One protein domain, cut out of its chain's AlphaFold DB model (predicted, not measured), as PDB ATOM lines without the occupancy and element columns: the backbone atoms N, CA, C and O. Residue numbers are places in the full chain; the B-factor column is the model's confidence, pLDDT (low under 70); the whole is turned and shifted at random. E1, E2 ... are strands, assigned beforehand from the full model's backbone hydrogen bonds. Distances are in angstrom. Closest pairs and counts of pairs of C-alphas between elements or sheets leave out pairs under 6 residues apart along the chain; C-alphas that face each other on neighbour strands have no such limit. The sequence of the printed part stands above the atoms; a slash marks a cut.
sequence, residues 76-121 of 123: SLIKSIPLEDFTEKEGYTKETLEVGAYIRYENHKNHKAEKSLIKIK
ATOM      1  N   SER A  76     183.466 200.063 220.398       84.69
ATOM      2  CA  SER A  76     182.699 200.463 219.211       84.69
ATOM      3  C   SER A  76     181.330 199.774 219.131       84.69
ATOM      4  O   SER A  76     180.394 200.300 218.523       84.69
ATOM      5  N   LEU A  77     181.175 198.630 219.809       83.56
ATOM      6  CA  LEU A  77     179.899 197.929 219.942       83.56
ATOM      7  C   LEU A  77     178.991 198.551 221.019       83.56
ATOM      8  O   LEU A  77     177.821 198.180 221.124       83.56
ATOM      9  N   ILE A  78     179.489 199.506 221.813       83.75
ATOM     10  CA  ILE A  78     178.697 200.220 222.819       83.75
ATOM     11  C   ILE A  78     178.092 201.467 222.178       83.75
ATOM     12  O   ILE A  78     178.783 202.436 221.876       83.75
ATOM     13  N   LYS A  79     176.768 201.462 222.013       81.62
ATOM     14  CA  LYS A  79     176.024 202.568 221.404       81.62
ATOM     15  C   LYS A  79     175.226 203.325 222.458       81.62
ATOM     16  O   LYS A  79     174.591 202.723 223.320       81.62
ATOM     17  N   SER A  80     175.245 204.653 222.364       82.94
ATOM     18  CA  SER A  80     174.305 205.514 223.085       82.94
ATOM     19  C   SER A  80     173.114 205.775 222.174       82.94
ATOM     20  O   SER A  80     173.270 206.410 221.135       82.94
ATOM     21  N   ILE A  81     171.948 205.256 222.549       81.25
ATOM     22  CA  ILE A  81     170.707 205.405 221.786       81.25
ATOM     23  C   ILE A  81     169.756 206.257 222.637       81.25
ATOM     24  O   ILE A  81     169.595 205.950 223.822       81.25
ATOM     25  N   PRO A  82     169.166 207.336 222.090       83.50
ATOM     26  CA  PRO A  82     168.149 208.108 222.796       83.50
ATOM     27  C   PRO A  82     166.976 207.217 223.209       83.50
ATOM     28  O   PRO A  82     166.545 206.367 222.435       83.50
ATOM     29  N   LEU A  83     166.428 207.426 224.410       80.94
ATOM     30  CA  LEU A  83     165.286 206.635 224.888       80.94
ATOM     31  C   LEU A  83     164.061 206.777 223.967       80.94
ATOM     32  O   LEU A  83     163.290 205.840 223.824       80.94
ATOM     33  N   GLU A  84     163.930 207.931 223.313       82.06
ATOM     34  CA  GLU A  84     162.868 208.258 222.355       82.06
ATOM     35  C   GLU A  84     162.849 207.344 221.118       82.06
ATOM     36  O   GLU A  84     161.788 207.152 220.528       82.06
ATOM     37  N   ASP A  85     163.989 206.743 220.744       80.88
ATOM     38  CA  ASP A  85     164.061 205.784 219.630       80.88
ATOM     39  C   ASP A  85     163.392 204.435 219.997       80.88
ATOM     40  O   ASP A  85     163.083 203.640 219.108       80.88
ATOM     41  N   PHE A  86     163.139 204.160 221.286       83.31
ATOM     42  CA  PHE A  86     162.437 202.959 221.751       83.31
ATOM     43  C   PHE A  86     160.955 203.265 221.969       83.31
ATOM     44  O   PHE A  86     160.564 203.845 222.982       83.31
ATOM     45  N   THR A  87     160.115 202.864 221.014       82.19
ATOM     46  CA  THR A  87     158.673 203.141 221.058       82.19
ATOM     47  C   THR A  87     157.849 201.891 221.358       82.19
ATOM     48  O   THR A  87     158.211 200.781 220.968       82.19
ATOM     49  N   GLU A  88     156.684 202.074 221.984       82.50
ATOM     50  CA  GLU A  88     155.745 200.974 222.261       82.50
ATOM     51  C   GLU A  88     155.227 200.301 220.982       82.50
ATOM     52  O   GLU A  88     154.928 199.109 220.993       82.50
ATOM     53  N   LYS A  89     155.174 201.030 219.856       78.25
ATOM     54  CA  LYS A  89     154.786 200.476 218.545       78.25
ATOM     55  C   LYS A  89     155.751 199.397 218.054       78.25
ATOM     56  O   LYS A  89     155.318 198.449 217.411       78.25
ATOM     57  N   GLU A  90     157.025 199.530 218.407       75.88
ATOM     58  CA  GLU A  90     158.082 198.559 218.109       75.88
ATOM     59  C   GLU A  90     158.195 197.470 219.196       75.88
ATOM     60  O   GLU A  90     159.104 196.643 219.171       75.88
ATOM     61  N   GLY A  91     157.271 197.454 220.164       79.44
ATOM     62  CA  GLY A  91     157.204 196.448 221.224       79.44
ATOM     63  C   GLY A  91     158.091 196.728 222.438       79.44
ATOM     64  O   GLY A  91     158.207 195.859 223.301       79.44
ATOM     65  N   TYR A  92     158.698 197.916 222.544       84.06
ATOM     66  CA  TYR A  92     159.448 198.311 223.738       84.06
ATOM     67  C   TYR A  92     158.516 198.969 224.758       84.06
ATOM     68  O   TYR A  92     158.012 200.068 224.537       84.06
ATOM     69  N   THR A  93     158.308 198.318 225.898       81.56
ATOM     70  CA  THR A  93     157.575 198.882 227.042       81.56
ATOM     71  C   THR A  93     158.540 199.328 228.139       81.56
ATOM     72  O   THR A  93     159.694 198.893 228.185       81.56
ATOM     73  N   LYS A  94     158.069 200.156 229.080       77.69
ATOM     74  CA  LYS A  94     158.859 200.550 230.263       77.69
ATOM     75  C   LYS A  94     159.386 199.349 231.059       77.69
ATOM     76  O   LYS A  94     160.481 199.437 231.599       77.69
ATOM     77  N   GLU A  95     158.643 198.245 231.086       77.25
ATOM     78  CA  GLU A  95     159.046 196.990 231.738       77.25
ATOM     79  C   GLU A  95     160.181 196.283 230.984       77.25
ATOM     80  O   GLU A  95     161.037 195.654 231.591       77.25
ATOM     81  N   THR A  96     160.237 196.408 229.655       78.69
ATOM     82  CA  THR A  96     161.343 195.841 228.860       78.69
ATOM     83  C   THR A  96     162.605 196.708 228.878       78.69
ATOM     84  O   THR A  96     163.696 196.216 228.589       78.69
ATOM     85  N   LEU A  97     162.476 197.994 229.221       84.00
ATOM     86  CA  LEU A  97     163.555 198.985 229.188       84.00
ATOM     87  C   LEU A  97     164.213 199.195 230.561       84.00
ATOM     88  O   LEU A  97     164.486 200.322 230.981       84.00
ATOM     89  N   GLU A  98     164.498 198.103 231.263       85.12
ATOM     90  CA  GLU A  98     165.186 198.138 232.550       85.12
ATOM     91  C   GLU A  98     166.708 198.030 232.407       85.12
ATOM     92  O   GLU A  98     167.247 197.369 231.517       85.12
ATOM     93  N   VAL A  99     167.446 198.670 233.317       85.38
ATOM     94  CA  VAL A  99     168.911 198.575 233.331       85.38
ATOM     95  C   VAL A  99     169.324 197.129 233.554       85.38
ATOM     96  O   VAL A  99     168.946 196.501 234.535       85.38
ATOM     97  N   GLY A 100     170.164 196.623 232.661       83.31
ATOM     98  CA  GLY A 100     170.609 195.241 232.673       83.31
ATOM     99  C   GLY A 100     169.756 194.298 231.830       83.31
ATOM    100  O   GLY A 100     170.238 193.197 231.563       83.31
ATOM    101  N   ALA A 101     168.583 194.731 231.355       84.50
ATOM    102  CA  ALA A 101     167.769 193.962 230.424       84.50
ATOM    103  C   ALA A 101     168.478 193.800 229.074       84.50
ATOM    104  O   ALA A 101     169.203 194.695 228.616       84.50
ATOM    105  N   TYR A 102     168.256 192.642 228.449       83.19
ATOM    106  CA  TYR A 102     168.649 192.370 227.073       83.19
ATOM    107  C   TYR A 102     167.438 192.568 226.173       83.19
ATOM    108  O   TYR A 102     166.441 191.865 226.317       83.19
ATOM    109  N   ILE A 103     167.543 193.502 225.234       84.62
ATOM    110  CA  ILE A 103     166.483 193.784 224.265       84.62
ATOM    111  C   ILE A 103     166.984 193.505 222.855       84.62
ATOM    112  O   ILE A 103     168.159 193.710 222.542       84.62
ATOM    113  N   ARG A 104     166.088 193.033 221.989       81.38
ATOM    114  CA  ARG A 104     166.352 192.970 220.552       81.38
ATOM    115  C   ARG A 104     166.241 194.386 220.013       81.38
ATOM    116  O   ARG A 104     165.178 194.967 220.124       81.38
ATOM    117  N   TYR A 105     167.313 194.906 219.438       80.75
ATOM    118  CA  TYR A 105     167.341 196.212 218.795       80.75
ATOM    119  C   TYR A 105     167.477 196.046 217.285       80.75
ATOM    120  O   TYR A 105     168.305 195.257 216.821       80.75
ATOM    121  N   GLU A 106     166.672 196.789 216.530       76.62
ATOM    122  CA  GLU A 106     166.720 196.846 215.071       76.62
ATOM    123  C   GLU A 106     167.073 198.270 214.635       76.62
ATOM    124  O   GLU A 106     166.356 199.229 214.919       76.62
ATOM    125  N   ASN A 107     168.229 198.430 213.989       69.44
ATOM    126  CA  ASN A 107     168.663 199.743 213.520       69.44
ATOM    127  C   ASN A 107     168.091 200.029 212.127       69.44
ATOM    128  O   ASN A 107     168.566 199.468 211.141       69.44
ATOM    129  N   HIS A 108     167.126 200.944 212.039       64.56
ATOM    130  CA  HIS A 108     166.525 201.371 210.769       64.56
ATOM    131  C   HIS A 108     167.248 202.554 210.095       64.56
ATOM    132  O   HIS A 108     166.892 202.924 208.978       64.56
ATOM    133  N   LYS A 109     168.255 203.170 210.739       60.25
ATOM    134  CA  LYS A 109     168.936 204.381 210.227       60.25
ATOM    135  C   LYS A 109     170.062 204.082 209.226       60.25
ATOM    136  O   LYS A 109     170.418 204.956 208.444       60.25
ATOM    137  N   ASN A 110     170.599 202.862 209.210       49.91
ATOM    138  CA  ASN A 110     171.535 202.410 208.178       49.91
ATOM    139  C   ASN A 110     170.817 201.440 207.236       49.91
ATOM    140  O   ASN A 110     170.069 200.584 207.692       49.91
ATOM    141  N   HIS A 111     171.102 201.512 205.932       47.19
ATOM    142  CA  HIS A 111     170.536 200.665 204.863       47.19
ATOM    143  C   HIS A 111     170.711 199.134 205.047       47.19
ATOM    144  O   HIS A 111     170.333 198.355 204.176       47.19
ATOM    145  N   LYS A 112     171.278 198.683 206.170       48.88
ATOM    146  CA  LYS A 112     171.287 197.292 206.620       48.88
ATOM    147  C   LYS A 112     170.570 197.220 207.964       48.88
ATOM    148  O   LYS A 112     171.115 197.671 208.970       48.88
ATOM    149  N   ALA A 113     169.377 196.628 207.965       52.78
ATOM    150  CA  ALA A 113     168.690 196.239 209.187       52.78
ATOM    151  C   ALA A 113     169.558 195.205 209.925       52.78
ATOM    152  O   ALA A 113     169.625 194.037 209.542       52.78
ATOM    153  N   GLU A 114     170.280 195.656 210.945       59.53
ATOM    154  CA  GLU A 114     171.040 194.789 211.840       59.53
ATOM    155  C   GLU A 114     170.201 194.553 213.094       59.53
ATOM    156  O   GLU A 114     169.775 195.509 213.749       59.53
ATOM    157  N   LYS A 115     169.946 193.278 213.401       62.19
ATOM    158  CA  LYS A 115     169.226 192.861 214.605       62.19
ATOM    159  C   LYS A 115     170.242 192.382 215.629       62.19
ATOM    160  O   LYS A 115     170.874 191.351 215.414       62.19
ATOM    161  N   SER A 116     170.346 193.096 216.741       71.38
ATOM    162  CA  SER A 116     171.352 192.828 217.771       71.38
ATOM    163  C   SER A 116     170.704 192.798 219.152       71.38
ATOM    164  O   SER A 116     169.825 193.605 219.449       71.38
ATOM    165  N   LEU A 117     171.115 191.856 220.005       72.69
ATOM    166  CA  LEU A 117     170.754 191.871 221.424       72.69
ATOM    167  C   LEU A 117     171.651 192.883 222.139       72.69
ATOM    168  O   LEU A 117     172.871 192.724 222.148       72.69
ATOM    169  N   ILE A 118     171.060 193.918 222.733       81.00
ATOM    170  CA  ILE A 118     171.799 194.962 223.453       81.00
ATOM    171  C   ILE A 118     171.429 194.965 224.934       81.00
ATOM    172  O   ILE A 118     170.280 194.721 225.296       81.00
ATOM    173  N   LYS A 119     172.413 195.253 225.792       79.31
ATOM    174  CA  LYS A 119     172.219 195.401 227.239       79.31
ATOM    175  C   LYS A 119     172.052 196.871 227.600       79.31
ATOM    176  O   LYS A 119     172.952 197.669 227.335       79.31
ATOM    177  N   ILE A 120     170.961 197.212 228.276       80.06
ATOM    178  CA  ILE A 120     170.715 198.582 228.739       80.06
ATOM    179  C   ILE A 120     171.647 198.903 229.911       80.06
ATOM    180  O   ILE A 120     171.743 198.146 230.879       80.06
ATOM    181  N   LYS A 121     172.335 200.045 229.844       77.75
ATOM    182  CA  LYS A 121     173.155 200.581 230.937       77.75
ATOM    183  C   LYS A 121     172.743 202.021 231.222       77.75
ATOM    184  O   LYS A 121     172.520 202.784 230.287       77.75
TER     185      LYS A 121
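What this domain is: This is residues 76 to 121 of the 123 residues of the protein "Peptidyl-prolyl cis-trans isomerase" of Bacteroidetes bacterium (UniProt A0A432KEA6). With little regular structure, this is a small two-stranded hairpin, E1 and E2, with a long winding stretch, residues 76 to 101, that passes over one face of the hairpin and swings round past E1 before leading into it. The printed part has 46 residues, with no named helix and two strands, E1 then E2, in one antiparallel sheet. The class is all strand, with 12 residues in named elements. The whole is compact, with a radius of gyration of the C-alphas of 10.5 A, and spans 29 by 25 by 16 A.

How they stand to each other: E1, residues 102 to 107, and E2, residues 114 to 119, form a hairpin, antiparallel with 148 degrees between their directions. C-alphas 104 and 117 face each other at 4.6 A. N 105 and O 116, 2.8 A apart, and N 118 and O 103, 2.9 A apart, are within hydrogen-bond range.

Where its parts are: The printed part begins at C-alpha 76, (182.699, 200.463, 219.211). E1 begins at C-alpha 102, (168.649, 192.370, 227.073), and measures 15.4 A. E2 measures 15.5 A and ends at C-alpha 119, (172.219, 195.401, 227.239).

The domain as a whole: The two C-alphas farthest apart, those of Glu 95 and His 111, are 29.5 A apart. The printed part has no cut, and the link from E1 to E2 is short. Mean pLDDT of the printed part is 76.3; residues 107 to 115 are under 70.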